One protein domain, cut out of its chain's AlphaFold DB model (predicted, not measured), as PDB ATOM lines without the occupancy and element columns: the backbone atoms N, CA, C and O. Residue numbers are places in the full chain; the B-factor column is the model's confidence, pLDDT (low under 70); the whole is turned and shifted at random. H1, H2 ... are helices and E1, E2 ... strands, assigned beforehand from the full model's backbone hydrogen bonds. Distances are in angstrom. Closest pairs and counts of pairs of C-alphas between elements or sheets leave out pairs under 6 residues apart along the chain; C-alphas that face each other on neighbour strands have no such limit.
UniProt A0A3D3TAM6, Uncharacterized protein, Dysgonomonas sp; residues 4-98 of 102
ATOM      1  N   HIS A   4     -14.065 -20.472 -30.488       87.19
ATOM      2  CA  HIS A   4     -13.213 -21.412 -31.210       87.19
ATOM      3  C   HIS A   4     -13.348 -21.250 -32.730       87.19
ATOM      4  O   HIS A   4     -12.353 -21.222 -33.453       87.19
ATOM      5  N   GLU A   5     -14.575 -21.077 -33.219       91.62
ATOM      6  CA  GLU A   5     -14.856 -20.882 -34.641       91.62
ATOM      7  C   GLU A   5     -14.321 -19.535 -35.148       91.62
ATOM      8  O   GLU A   5     -13.753 -19.464 -36.237       91.62
ATOM      9  N   LEU A   6     -14.444 -18.476 -34.343       90.94
ATOM     10  CA  LEU A   6     -13.881 -17.158 -34.641       90.94
ATOM     11  C   LEU A   6     -12.357 -17.185 -34.766       90.94
ATOM     12  O   LEU A   6     -11.815 -16.684 -35.751       90.94
ATOM     13  N   SER A   7     -11.680 -17.799 -33.793       91.06
ATOM     14  CA  SER A   7     -10.224 -17.959 -33.811       91.06
ATOM     15  C   SER A   7      -9.772 -18.785 -35.017       91.06
ATOM     16  O   SER A   7      -8.880 -18.371 -35.756       91.06
ATOM     17  N   LYS A   8     -10.452 -19.904 -35.296       94.56
ATOM     18  CA  LYS A   8     -10.151 -20.744 -36.458       94.56
ATOM     19  C   LYS A   8     -10.274 -19.974 -37.775       94.56
ATOM     20  O   LYS A   8      -9.349 -20.012 -38.578       94.56
ATOM     21  N   ARG A   9     -11.376 -19.246 -37.984       94.00
ATOM     22  CA  ARG A   9     -11.577 -18.431 -39.196       94.00
ATOM     23  C   ARG A   9     -10.502 -17.358 -39.348       94.00
ATOM     24  O   ARG A   9     -10.025 -17.129 -40.452       94.00
ATOM     25  N   TYR A  10     -10.112 -16.714 -38.249       95.69
ATOM     26  CA  TYR A  10      -9.017 -15.749 -38.264       95.69
ATOM     27  C   TYR A  10      -7.702 -16.394 -38.716       95.69
ATOM     28  O   TYR A  10      -7.041 -15.877 -39.614       95.69
ATOM     29  N   MET A  11      -7.350 -17.542 -38.131       96.44
ATOM     30  CA  MET A  11      -6.125 -18.264 -38.475       96.44
ATOM     31  C   MET A  11      -6.127 -18.757 -39.925       96.44
ATOM     32  O   MET A  11      -5.100 -18.672 -40.586       96.44
ATOM     33  N   GLU A  12      -7.271 -19.181 -40.466       96.81
ATOM     34  CA  GLU A  12      -7.389 -19.542 -41.885       96.81
ATOM     35  C   GLU A  12      -7.088 -18.356 -42.818       96.81
ATOM     36  O   GLU A  12      -6.424 -18.529 -43.841       96.81
ATOM     37  N   GLU A  13      -7.545 -17.146 -42.484       96.69
ATOM     38  CA  GLU A  13      -7.214 -15.936 -43.250       96.69
ATOM     39  C   GLU A  13      -5.754 -15.505 -43.055       96.69
ATOM     40  O   GLU A  13      -5.111 -15.057 -44.008       96.69
ATOM     41  N   TYR A  14      -5.202 -15.692 -41.856       96.38
ATOM     42  CA  TYR A  14      -3.783 -15.466 -41.586       96.38
ATOM     43  C   TYR A  14      -2.899 -16.399 -42.424       96.38
ATOM     44  O   TYR A  14      -1.997 -15.935 -43.117       96.38
ATOM     45  N   ASP A  15      -3.206 -17.694 -42.464       96.94
ATOM     46  CA  ASP A  15      -2.472 -18.672 -43.271       96.94
ATOM     47  C   ASP A  15      -2.572 -18.371 -44.774       96.94
ATOM     48  O   ASP A  15      -1.609 -18.557 -45.521       96.94
ATOM     49  N   LYS A  16      -3.724 -17.872 -45.245       96.56
ATOM     50  CA  LYS A  16      -3.873 -17.391 -46.629       96.56
ATOM     51  C   LYS A  16      -2.991 -16.178 -46.910       96.56
ATOM     52  O   LYS A  16      -2.434 -16.091 -48.007       96.56
ATOM     53  N   LEU A  17      -2.858 -15.255 -45.956       95.88
ATOM     54  CA  LEU A  17      -1.953 -14.114 -46.079       95.88
ATOM     55  C   LEU A  17      -0.498 -14.591 -46.182       95.88
ATOM     56  O   LEU A  17       0.200 -14.158 -47.093       95.88
ATOM     57  N   VAL A  18      -0.073 -15.524 -45.324       94.75
ATOM     58  CA  VAL A  18       1.282 -16.106 -45.355       94.75
ATOM     59  C   VAL A  18       1.569 -16.766 -46.706       94.75
ATOM     60  O   VAL A  18       2.582 -16.475 -47.331       94.75
ATOM     61  N   LYS A  19       0.647 -17.587 -47.219       95.69
ATOM     62  CA  LYS A  19       0.801 -18.192 -48.553       95.69
ATOM     63  C   LYS A  19       0.869 -17.144 -49.657       95.69
ATOM     64  O   LYS A  19       1.731 -17.212 -50.522       95.69
ATOM     65  N   SER A  20       0.007 -16.127 -49.594       93.12
ATOM     66  CA  SER A  20       0.013 -15.037 -50.577       93.12
ATOM     67  C   SER A  20       1.330 -14.258 -50.565       93.12
ATOM     68  O   SER A  20       1.774 -13.814 -51.618       93.12
ATOM     69  N   TYR A  21       1.954 -14.088 -49.395       93.25
ATOM     70  CA  TYR A  21       3.262 -13.443 -49.263       93.25
ATOM     71  C   TYR A  21       4.343 -14.201 -50.046       93.25
ATOM     72  O   TYR A  21       5.124 -13.580 -50.774       93.25
ATOM     73  N   GLU A  22       4.353 -15.532 -49.924       93.06
ATOM     74  CA  GLU A  22       5.278 -16.423 -50.631       93.06
ATOM     75  C   GLU A  22       4.986 -16.459 -52.137       93.06
ATOM     76  O   GLU A  22       5.886 -16.229 -52.946       93.06
ATOM     77  N   ASP A  23       3.722 -16.665 -52.517       94.69
ATOM     78  CA  ASP A  23       3.288 -16.789 -53.912       94.69
ATOM     79  C   ASP A  23       3.535 -15.504 -54.713       94.69
ATOM     80  O   ASP A  23       3.987 -15.547 -55.860       94.69
ATOM     81  N   MET A  24       3.267 -14.343 -54.106       91.75
ATOM     82  CA  MET A  24       3.503 -13.036 -54.726       91.75
ATOM     83  C   MET A  24       4.972 -12.606 -54.665       91.75
ATOM     84  O   MET A  24       5.316 -11.572 -55.235       91.75
ATOM     85  N   LYS A  25       5.833 -13.371 -53.975       94.50
ATOM     86  CA  LYS A  25       7.244 -13.042 -53.733       94.50
ATOM     87  C   LYS A  25       7.413 -11.603 -53.252       94.50
ATOM     88  O   LYS A  25       8.162 -10.819 -53.830       94.50
ATOM     89  N   MET A  26       6.699 -11.232 -52.191       94.31
ATOM     90  CA  MET A  26       6.633  -9.829 -51.760       94.31
ATOM     91  C   MET A  26       8.007  -9.224 -51.413       94.31
ATOM     92  O   MET A  26       8.187  -8.017 -51.563       94.31
ATOM     93  N   ASN A  27       8.998 -10.036 -51.018       94.12
ATOM     94  CA  ASN A  27      10.392  -9.584 -50.878       94.12
ATOM     95  C   ASN A  27      10.977  -9.050 -52.193       94.12
ATOM     96  O   ASN A  27      11.609  -7.992 -52.199       94.12
ATOM     97  N   ASP A  28      10.736  -9.748 -53.304       96.31
ATOM     98  CA  ASP A  28      11.194  -9.331 -54.628       96.31
ATOM     99  C   ASP A  28      10.467  -8.054 -55.054       96.31
ATOM    100  O   ASP A  28      11.092  -7.144 -55.582       96.31
ATOM    101  N   VAL A  29       9.163  -7.940 -54.774       97.38
ATOM    102  CA  VAL A  29       8.376  -6.728 -55.071       97.38
ATOM    103  C   VAL A  29       8.968  -5.501 -54.377       97.38
ATOM    104  O   VAL A  29       9.173  -4.476 -55.024       97.38
ATOM    105  N   VAL A  30       9.273  -5.601 -53.079       96.94
ATOM    106  CA  VAL A  30       9.856  -4.490 -52.308       96.94
ATOM    107  C   VAL A  30      11.259  -4.143 -52.804       96.94
ATOM    108  O   VAL A  30      11.574  -2.969 -52.986       96.94
ATOM    109  N   THR A  31      12.088  -5.154 -53.072       97.12
ATOM    110  CA  THR A  31      13.446  -4.956 -53.603       97.12
ATOM    111  C   THR A  31      13.399  -4.268 -54.966       97.12
ATOM    112  O   THR A  31      14.011  -3.218 -55.156       97.12
ATOM    113  N   ASN A  32      12.573  -4.782 -55.879       98.00
ATOM    114  CA  ASN A  32      12.400  -4.228 -57.218       98.00
ATOM    115  C   ASN A  32      11.820  -2.809 -57.190       98.00
ATOM    116  O   ASN A  32      12.152  -2.009 -58.063       98.00
ATOM    117  N   LEU A  33      10.968  -2.478 -56.211       98.06
ATOM    118  CA  LEU A  33      10.417  -1.129 -56.061       98.06
ATOM    119  C   LEU A  33      11.529  -0.131 -55.734       98.06
ATOM    120  O   LEU A  33      11.635   0.906 -56.388       98.06
ATOM    121  N   ASN A  34      12.381  -0.456 -54.762       98.00
ATOM    122  CA  ASN A  34      13.525   0.387 -54.417       98.00
ATOM    123  C   ASN A  34      14.505   0.516 -55.595       98.00
ATOM    124  O   ASN A  34      14.960   1.620 -55.902       98.00
ATOM    125  N   ASP A  35      14.761  -0.577 -56.316       98.00
ATOM    126  CA  ASP A  35      15.617  -0.566 -57.505       98.00
ATOM    127  C   ASP A  35      15.031   0.289 -58.638       98.00
ATOM    128  O   ASP A  35      15.761   1.043 -59.288       98.00
ATOM    129  N   ALA A  36      13.721   0.210 -58.889       97.44
ATOM    130  CA  ALA A  36      13.030   1.037 -59.879       97.44
ATOM    131  C   ALA A  36      13.122   2.531 -59.530       97.44
ATOM    132  O   ALA A  36      13.480   3.335 -60.395       97.44
ATOM    133  N   ILE A  37      12.914   2.884 -58.257       96.56
ATOM    134  CA  ILE A  37      13.077   4.255 -57.755       96.56
ATOM    135  C   ILE A  37      14.514   4.740 -57.975       96.56
ATOM    136  O   ILE A  37      14.714   5.832 -58.510       96.56
ATOM    137  N   SER A  38      15.520   3.926 -57.633       96.88
ATOM    138  CA  SER A  38      16.936   4.299 -57.789       96.88
ATOM    139  C   SER A  38      17.313   4.593 -59.248       96.88
ATOM    140  O   SER A  38      18.102   5.494 -59.528       96.88
ATOM    141  N   ARG A  39      16.697   3.869 -60.191       97.38
ATOM    142  CA  ARG A  39      16.887   4.036 -61.638       97.38
ATOM    143  C   ARG A  39      15.976   5.102 -62.248       97.38
ATOM    144  O   ARG A  39      16.065   5.341 -63.448       97.38
ATOM    145  N   SER A  40      15.124   5.746 -61.445       96.44
ATOM    146  CA  SER A  40      14.090   6.685 -61.905       96.44
ATOM    147  C   SER A  40      13.129   6.082 -62.944       96.44
ATOM    148  O   SER A  40      12.587   6.796 -63.789       96.44
ATOM    149  N   ASP A  41      12.899   4.766 -62.885       97.56
ATOM    150  CA  ASP A  41      11.928   4.072 -63.732       97.56
ATOM    151  C   ASP A  41      10.521   4.266 -63.157       97.56
ATOM    152  O   ASP A  41      10.033   3.480 -62.340       97.56
ATOM    153  N   MET A  42       9.881   5.365 -63.555       96.25
ATOM    154  CA  MET A  42       8.575   5.767 -63.025       96.25
ATOM    155  C   MET A  42       7.467   4.764 -63.359       96.25
ATOM    156  O   MET A  42       6.588   4.541 -62.530       96.25
ATOM    157  N   SER A  43       7.524   4.129 -64.534       97.31
ATOM    158  CA  SER A  43       6.497   3.171 -64.955       97.31
ATOM    159  C   SER A  43       6.534   1.911 -64.094       97.31
ATOM    160  O   SER A  43       5.486   1.441 -63.647       97.31
ATOM    161  N   GLU A  44       7.724   1.357 -63.847       97.31
ATOM    162  CA  GLU A  44       7.847   0.172 -62.993       97.31
ATOM    163  C   GLU A  44       7.621   0.532 -61.516       97.31
ATOM    164  O   GLU A  44       6.983  -0.231 -60.789       97.31
ATOM    165  N   THR A  45       8.042   1.729 -61.088       97.69
ATOM    166  CA  THR A  45       7.772   2.249 -59.738       97.69
ATOM    167  C   THR A  45       6.274   2.302 -59.451       97.69
ATOM    168  O   THR A  45       5.835   1.772 -58.434       97.69
ATOM    169  N   GLU A  46       5.469   2.894 -60.339       97.50
ATOM    170  CA  GLU A  46       4.019   3.020 -60.141       97.50
ATOM    171  C   GLU A  46       3.336   1.648 -60.051       97.50
ATOM    172  O   GLU A  46       2.534   1.392 -59.149       97.50
ATOM    173  N   LYS A  47       3.706   0.722 -60.939       98.00
ATOM    174  CA  LYS A  47       3.182  -0.649 -60.957       98.00
ATOM    175  C   LYS A  47       3.502  -1.418 -59.669       98.00
ATOM    176  O   LYS A  47       2.614  -2.046 -59.083       98.00
ATOM    177  N   LEU A  48       4.755  -1.378 -59.216       98.00
ATOM    178  CA  LEU A  48       5.178  -2.064 -57.993       98.00
ATOM    179  C   LEU A  48       4.586  -1.399 -56.748       98.00
ATOM    180  O   LEU A  48       4.119  -2.090 -55.846       98.00
ATOM    181  N   HIS A  49       4.506  -0.069 -56.729       97.56
ATOM    182  CA  HIS A  49       3.858   0.679 -55.658       97.56
ATOM    183  C   HIS A  49       2.370   0.321 -55.525       97.56
ATOM    184  O   HIS A  49       1.899   0.073 -54.417       97.56
ATOM    185  N   ASN A  50       1.635   0.204 -56.635       97.69
ATOM    186  CA  ASN A  50       0.237  -0.241 -56.604       97.69
ATOM    187  C   ASN A  50       0.101  -1.652 -56.012       97.69
ATOM    188  O   ASN A  50      -0.781  -1.892 -55.187       97.69
ATOM    189  N   THR A  51       1.028  -2.556 -56.338       97.25
ATOM    190  CA  THR A  51       1.077  -3.900 -55.737       97.25
ATOM    191  C   THR A  51       1.291  -3.828 -54.217       97.25
ATOM    192  O   THR A  51       0.616  -4.524 -53.456       97.25
ATOM    193  N   VAL A  52       2.182  -2.945 -53.753       97.25
ATOM    194  CA  VAL A  52       2.415  -2.690 -52.320       97.25
ATOM    195  C   VAL A  52       1.169  -2.121 -51.630       97.25
ATOM    196  O   VAL A  52       0.832  -2.555 -50.527       97.25
ATOM    197  N   LEU A  53       0.441  -1.195 -52.264       97.00
ATOM    198  CA  LEU A  53      -0.805  -0.642 -51.717       97.00
ATOM    199  C   LEU A  53      -1.898  -1.708 -51.563       97.00
ATOM    200  O   LEU A  53      -2.569  -1.778 -50.526       97.00
ATOM    201  N   GLU A  54      -2.072  -2.559 -52.574       96.62
ATOM    202  CA  GLU A  54      -3.015  -3.677 -52.519       96.62
ATOM    203  C   GLU A  54      -2.649  -4.664 -51.409       96.62
ATOM    204  O   GLU A  54      -3.515  -5.096 -50.641       96.62
ATOM    205  N   TRP A  55      -1.359  -4.982 -51.282       96.94
ATOM    206  CA  TRP A  55      -0.838  -5.829 -50.216       96.94
ATOM    207  C   TRP A  55      -1.123  -5.245 -48.827       96.94
ATOM    208  O   TRP A  55      -1.753  -5.900 -47.993       96.94
ATOM    209  N   ASN A  56      -0.758  -3.983 -48.595       97.06
ATOM    210  CA  ASN A  56      -1.006  -3.293 -47.330       97.06
ATOM    211  C   ASN A  56      -2.493  -3.213 -46.984       97.06
ATOM    212  O   ASN A  56      -2.865  -3.310 -45.814       97.06
ATOM    213  N   THR A  57      -3.362  -3.097 -47.988       97.06
ATOM    214  CA  THR A  57      -4.814  -3.140 -47.781       97.06
ATOM    215  C   THR A  57      -5.264  -4.501 -47.241       97.06
ATOM    216  O   THR A  57      -6.107  -4.549 -46.344       97.06
ATOM    217  N   LYS A  58      -4.705  -5.613 -47.740       96.12
ATOM    218  CA  LYS A  58      -4.992  -6.964 -47.218       96.12
ATOM    219  C   LYS A  58      -4.511  -7.116 -45.773       96.12
ATOM    220  O   LYS A  58      -5.290  -7.541 -44.922       96.12
ATOM    221  N   VAL A  59      -3.272  -6.704 -45.494       96.81
ATOM    222  CA  VAL A  59      -2.686  -6.737 -44.142       96.81
ATOM    223  C   VAL A  59      -3.530  -5.923 -43.158       96.81
ATOM    224  O   VAL A  59      -3.903  -6.426 -42.101       96.81
ATOM    225  N   SER A  60      -3.901  -4.693 -43.527       96.00
ATOM    226  CA  SER A  60      -4.680  -3.785 -42.678       96.00
ATOM    227  C   SER A  60      -6.088  -4.315 -42.378       96.00
ATOM    228  O   SER A  60      -6.557  -4.223 -41.245       96.00
ATOM    229  N   LYS A  61      -6.750  -4.958 -43.351       96.56
ATOM    230  CA  LYS A  61      -8.045  -5.621 -43.119       96.56
ATOM    231  C   LYS A  61      -7.941  -6.732 -42.073       96.56
ATOM    232  O   LYS A  61      -8.796  -6.814 -41.193       96.56
ATOM    233  N   LEU A  62      -6.902  -7.566 -42.152       96.62
ATOM    234  CA  LEU A  62      -6.704  -8.654 -41.195       96.62
ATOM    235  C   LEU A  62      -6.278  -8.133 -39.812       96.62
ATOM    236  O   LEU A  62      -6.750  -8.645 -38.798       96.62
ATOM    237  N   GLU A  63      -5.456  -7.083 -39.753       96.00
ATOM    238  CA  GLU A  63      -5.119  -6.401 -38.498       96.00
ATOM    239  C   GLU A  63      -6.368  -5.790 -37.845       96.00
ATOM    240  O   GLU A  63      -6.597  -5.974 -36.654       96.00
ATOM    241  N   GLY A  64      -7.239  -5.143 -38.625       95.12
ATOM    242  CA  GLY A  64      -8.518  -4.627 -38.136       95.12
ATOM    243  C   GLY A  64      -9.419  -5.730 -37.572       95.12
ATOM    244  O   GLY A  64      -9.981  -5.574 -36.488       95.12
ATOM    245  N   ALA A  65      -9.513  -6.874 -38.259       94.25
ATOM    246  CA  ALA A  65     -10.252  -8.034 -37.760       94.25
ATOM    247  C   ALA A  65      -9.676  -8.553 -36.431       94.25
ATOM    248  O   ALA A  65     -10.434  -8.833 -35.502       94.25
ATOM    249  N   ARG A  66      -8.344  -8.616 -36.314       95.31
ATOM    250  CA  ARG A  66      -7.652  -8.993 -35.076       95.31
ATOM    251  C   ARG A  66      -7.993  -8.048 -33.930       95.31
ATOM    252  O   ARG A  66      -8.380  -8.516 -32.870       95.31
ATOM    253  N   ILE A  67      -7.904  -6.734 -34.149       93.94
ATOM    254  CA  ILE A  67      -8.209  -5.712 -33.134       93.94
ATOM    255  C   ILE A  67      -9.648  -5.864 -32.623       93.94
ATOM    256  O   ILE A  67      -9.886  -5.804 -31.419       93.94
ATOM    257  N   VAL A  68     -10.610  -6.104 -33.521       93.50
ATOM    258  CA  VAL A  68     -12.019  -6.317 -33.148       93.50
ATOM    259  C   VAL A  68     -12.204  -7.595 -32.325       93.50
ATOM    260  O   VAL A  68     -12.992  -7.596 -31.375       93.50
ATOM    261  N   LEU A  69     -11.497  -8.673 -32.676       92.50
ATOM    262  CA  LEU A  69     -11.537  -9.933 -31.932       92.50
ATOM    263  C   LEU A  69     -10.862  -9.806 -30.567       92.50
ATOM    264  O   LEU A  69     -11.444 -10.235 -29.578       92.50
ATOM    265  N   ASP A  70      -9.701  -9.162 -30.487       91.06
ATOM    266  CA  ASP A  70      -8.978  -8.928 -29.236       91.06
ATOM    267  C   ASP A  70      -9.753  -8.013 -28.280       91.06
ATOM    268  O   ASP A  70      -9.730  -8.231 -27.069       91.06
ATOM    269  N   ALA A  71     -10.488  -7.023 -28.799       91.19
ATOM    270  CA  ALA A  71     -11.340  -6.158 -27.982       91.19
ATOM    271  C   ALA A  71     -12.478  -6.931 -27.287       91.19
ATOM    272  O   ALA A  71     -12.907  -6.550 -26.199       91.19
ATOM    273  N   GLN A  72     -12.963  -8.014 -27.902       90.94
ATOM    274  CA  GLN A  72     -14.042  -8.851 -27.364       90.94
ATOM    275  C   GLN A  72     -13.520 -10.072 -26.596       90.94
ATOM    276  O   GLN A  72     -14.142 -10.519 -25.634       90.94
ATOM    277  N   PHE A  73     -12.377 -10.613 -27.014       91.38
ATOM    278  CA  PHE A  73     -11.835 -11.895 -26.576       91.38
ATOM    279  C   PHE A  73     -10.311 -11.821 -26.416       91.38
ATOM    280  O   PHE A  73      -9.565 -12.606 -26.998       91.38
ATOM    281  N   SER A  74      -9.836 -10.890 -25.589       87.19
ATOM    282  CA  SER A  74      -8.404 -10.615 -25.375       87.19
ATOM    283  C   SER A  74      -7.564 -11.831 -24.953       87.19
ATOM    284  O   SER A  74      -6.348 -11.852 -25.141       87.19
ATOM    285  N   TYR A  75      -8.195 -12.875 -24.410       90.00
ATOM    286  CA  TYR A  75      -7.538 -14.132 -24.050       90.00
ATOM    287  C   TYR A  75      -7.143 -15.002 -25.257       90.00
ATOM    288  O   TYR A  75      -6.343 -15.918 -25.078       90.00
ATOM    289  N   LEU A  76      -7.665 -14.737 -26.464       88.50
ATOM    290  CA  LEU A  76      -7.343 -15.511 -27.671       88.50
ATOM    291  C   LEU A  76      -5.912 -15.280 -28.171       88.50
ATOM    292  O   LEU A  76      -5.361 -16.174 -28.808       88.50
ATOM    293  N   ARG A  77      -5.311 -14.117 -27.866       87.56
ATOM    294  CA  ARG A  77      -3.924 -13.759 -28.224       87.56
ATOM    295  C   ARG A  77      -3.601 -14.032 -29.699       87.56
ATOM    296  O   ARG A  77      -2.621 -14.704 -30.017       87.56
ATOM    297  N   LEU A  78      -4.450 -13.531 -30.593       92.44
ATOM    298  CA  LEU A  78      -4.308 -13.768 -32.027       92.44
ATOM    299  C   LEU A  78      -3.050 -13.063 -32.574       92.44
ATOM    300  O   LEU A  78      -2.768 -11.927 -32.175       92.44
ATOM    301  N   PRO A  79      -2.284 -13.705 -33.479       93.56
ATOM    302  CA  PRO A  79      -1.055 -13.130 -34.018       93.56
ATOM    303  C   PRO A  79      -1.351 -11.874 -34.838       93.56
ATOM    304  O   PRO A  79      -2.339 -11.819 -35.557       93.56
ATOM    305  N   SER A  80      -0.488 -10.861 -34.767       94.06
ATOM    306  CA  SER A  80      -0.624  -9.668 -35.610       94.06
ATOM    307  C   SER A  80      -0.025  -9.898 -37.001       94.06
ATOM    308  O   SER A  80       1.115 -10.352 -37.098       94.06
ATOM    309  N   PRO A  81      -0.740  -9.569 -38.094       94.81
ATOM    310  CA  PRO A  81      -0.167  -9.526 -39.436       94.81
ATOM    311  C   PRO A  81       0.636  -8.248 -39.705       94.81
ATOM    312  O   PRO A  81       1.152  -8.090 -40.808       94.81
ATOM    313  N   SER A  82       0.749  -7.321 -38.747       93.50
ATOM    314  CA  SER A  82       1.400  -6.019 -38.954       93.50
ATOM    315  C   SER A  82       2.841  -6.114 -39.460       93.50
ATOM    316  O   SER A  82       3.257  -5.221 -40.196       93.50
ATOM    317  N   SER A  83       3.565  -7.198 -39.154       91.44
ATOM    318  CA  SER A  83       4.916  -7.466 -39.665       91.44
ATOM    319  C   SER A  83       4.970  -7.684 -41.179       91.44
ATOM    320  O   SER A  83       6.001  -7.442 -41.800       91.44
ATOM    321  N   PHE A  84       3.859  -8.111 -41.787       94.44
ATOM    322  CA  PHE A  84       3.720  -8.224 -43.238       94.44
ATOM    323  C   PHE A  84       3.442  -6.876 -43.908       94.44
ATOM    324  O   PHE A  84       3.522  -6.789 -45.130       94.44
ATOM    325  N   GLY A  85       3.102  -5.829 -43.151       96.06
ATOM    326  CA  GLY A  85       2.900  -4.493 -43.705       96.06
ATOM    327  C   GLY A  85       4.197  -3.941 -44.291       96.06
ATOM    328  O   GLY A  85       5.277  -4.253 -43.806       96.06
ATOM    329  N   ILE A  86       4.101  -3.122 -45.329       96.69
ATOM    330  CA  ILE A  86       5.236  -2.453 -45.968       96.69
ATOM    331  C   ILE A  86       5.140  -0.960 -45.658       96.69
ATOM    332  O   ILE A  86       4.098  -0.340 -45.865       96.69
ATOM    333  N   ILE A  87       6.224  -0.378 -45.162       95.94
ATOM    334  CA  ILE A  87       6.317   1.030 -44.779       95.94
ATOM    335  C   ILE A  87       7.442   1.712 -45.551       95.94
ATOM    336  O   ILE A  87       8.399   1.068 -45.983       95.94
ATOM    337  N   PHE A  88       7.327   3.027 -45.706       95.38
ATOM    338  CA  PHE A  88       8.432   3.847 -46.177       95.38
ATOM    339  C   PHE A  88       9.299   4.249 -44.981       95.38
ATOM    340  O   PHE A  88       8.817   4.899 -44.051       95.38
ATOM    341  N   ASP A  89      10.561   3.832 -44.995       94.00
ATOM    342  CA  ASP A  89      11.570   4.285 -44.049       94.00
ATOM    343  C   ASP A  89      12.078   5.661 -44.487       94.00
ATOM    344  O   ASP A  89      12.684   5.799 -45.547       94.00
ATOM    345  N   TRP A  90      11.821   6.687 -43.680       90.88
ATOM    346  CA  TRP A  90      12.235   8.057 -43.978       90.88
ATOM    347  C   TRP A  90      13.729   8.311 -43.761       90.88
ATOM    348  O   TRP A  90      14.259   9.250 -44.357       90.88
ATOM    349  N   GLU A  91      14.397   7.507 -42.929       91.44
ATOM    350  CA  GLU A  91      15.829   7.643 -42.644       91.44
ATOM    351  C   GLU A  91      16.638   7.125 -43.833       91.44
ATOM    352  O   GLU A  91      17.401   7.872 -44.446       91.44
ATOM    353  N   GLU A  92      16.380   5.877 -44.219       91.06
ATOM    354  CA  GLU A  92      17.053   5.204 -45.336       91.06
ATOM    355  C   GLU A  92      16.429   5.546 -46.703       91.06
ATOM    356  O   GLU A  92      17.018   5.281 -47.749       91.06
ATOM    357  N   ARG A  93      15.240   6.167 -46.714       92.62
ATOM    358  CA  ARG A  93      14.454   6.513 -47.916       92.62
ATOM    359  C   ARG A  93      14.123   5.309 -48.799       92.62
ATOM    360  O   ARG A  93      14.107   5.419 -50.026       92.62
ATOM    361  N   VAL A  94      13.829   4.174 -48.173       95.50
ATOM    362  CA  VAL A  94      13.485   2.917 -48.850       95.50
ATOM    363  C   VAL A  94      12.161   2.360 -48.352       95.50
ATOM    364  O   VAL A  94      11.769   2.536 -47.199       95.50
ATOM    365  N   TRP A  95      11.473   1.630 -49.219       96.56
ATOM    366  CA  TRP A  95      10.358   0.783 -48.822       96.56
ATOM    367  C   TRP A  95      10.887  -0.494 -48.172       96.56
ATOM    368  O   TRP A  95      11.792  -1.135 -48.705       96.56
ATOM    369  N   ARG A  96      10.318  -0.888 -47.032       96.06
ATOM    370  CA  ARG A  96      10.676  -2.126 -46.326       96.06
ATOM    371  C   ARG A  96       9.487  -2.709 -45.580       96.06
ATOM    372  O   ARG A  96       8.501  -2.017 -45.336       96.06
ATOM    373  N   PHE A  97       9.584  -3.971 -45.179       94.75
ATOM    374  CA  PHE A  97       8.594  -4.549 -44.277       94.75
ATOM    375  C   PHE A  97       8.627  -3.869 -42.910       94.75
ATOM    376  O   PHE A  97       9.659  -3.385 -42.444       94.75
ATOM    377  N   ASN A  98       7.471  -3.852 -42.266       91.12
ATOM    378  CA  ASN A  98       7.226  -3.292 -40.956       91.12
ATOM    379  C   ASN A  98       7.750  -4.244 -39.878       91.12
ATOM    380  O   ASN A  98       7.009  -4.796 -39.070       91.12
TER     381      ASN A  98
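AT A GLANCE: This is residues 4 to 98 of the 102 residues of an uncharacterized protein of Dysgonomonas sp (UniProt A0A3D3TAM6). Long helix H3 makes the length of a flat body, with H1 beside its later part, H2 beside its first part, and strand hairpin E1 E2 packed near H2 and the middle of H3. Residues 73 to 85 lead back from H3 to the hairpin. The 95 printed residues, mostly helix by class, run H1 H2 H3 E1 E2, the strands antiparallel; the whole is loose, radius of gyration of the C-alphas 15.5 A, spanning 50 by 28 by 15 A.

IN THESE COORDINATES: H1, residues 4 to 23, begins at C-alpha 4 (-13.213, -21.412, -31.210) and measures 28.4 A. H2 is residues 26 to 38, 18.5 A; H3 is 42 to 72, 44.7 A. E1 is 86 to 89; E2, 94 to 97, ends at C-alpha 97 (8.594, -4.549, -44.277).

HOW THE PARTS SIT: H1 residues 10 to 17 touch H3 residues 58 to 66, C-alphas of Tyr 14 and Leu 62 closest at 7.4 A, at a shallow tilt of 15 degrees, opposite ways. H2 and H3, a helical hairpin, touch through H3 residues 42 to 52, C-alphas of Ala 36 and Thr 45 closest at 5.4 A, at a steep tilt of 43 degrees. In H1, H2 and H3 every O i to N i+4 pair is within hydrogen-bond range. Between E1 and E2, N 87 and O 96 are 2.8 A apart.

THE WHOLE: The C-alphas of His 4 and Arg 39, the two farthest apart, are 49.8 A apart. The printed part has no cut; the link H3 to E1 is long. No printed residue is under 70 in pLDDT.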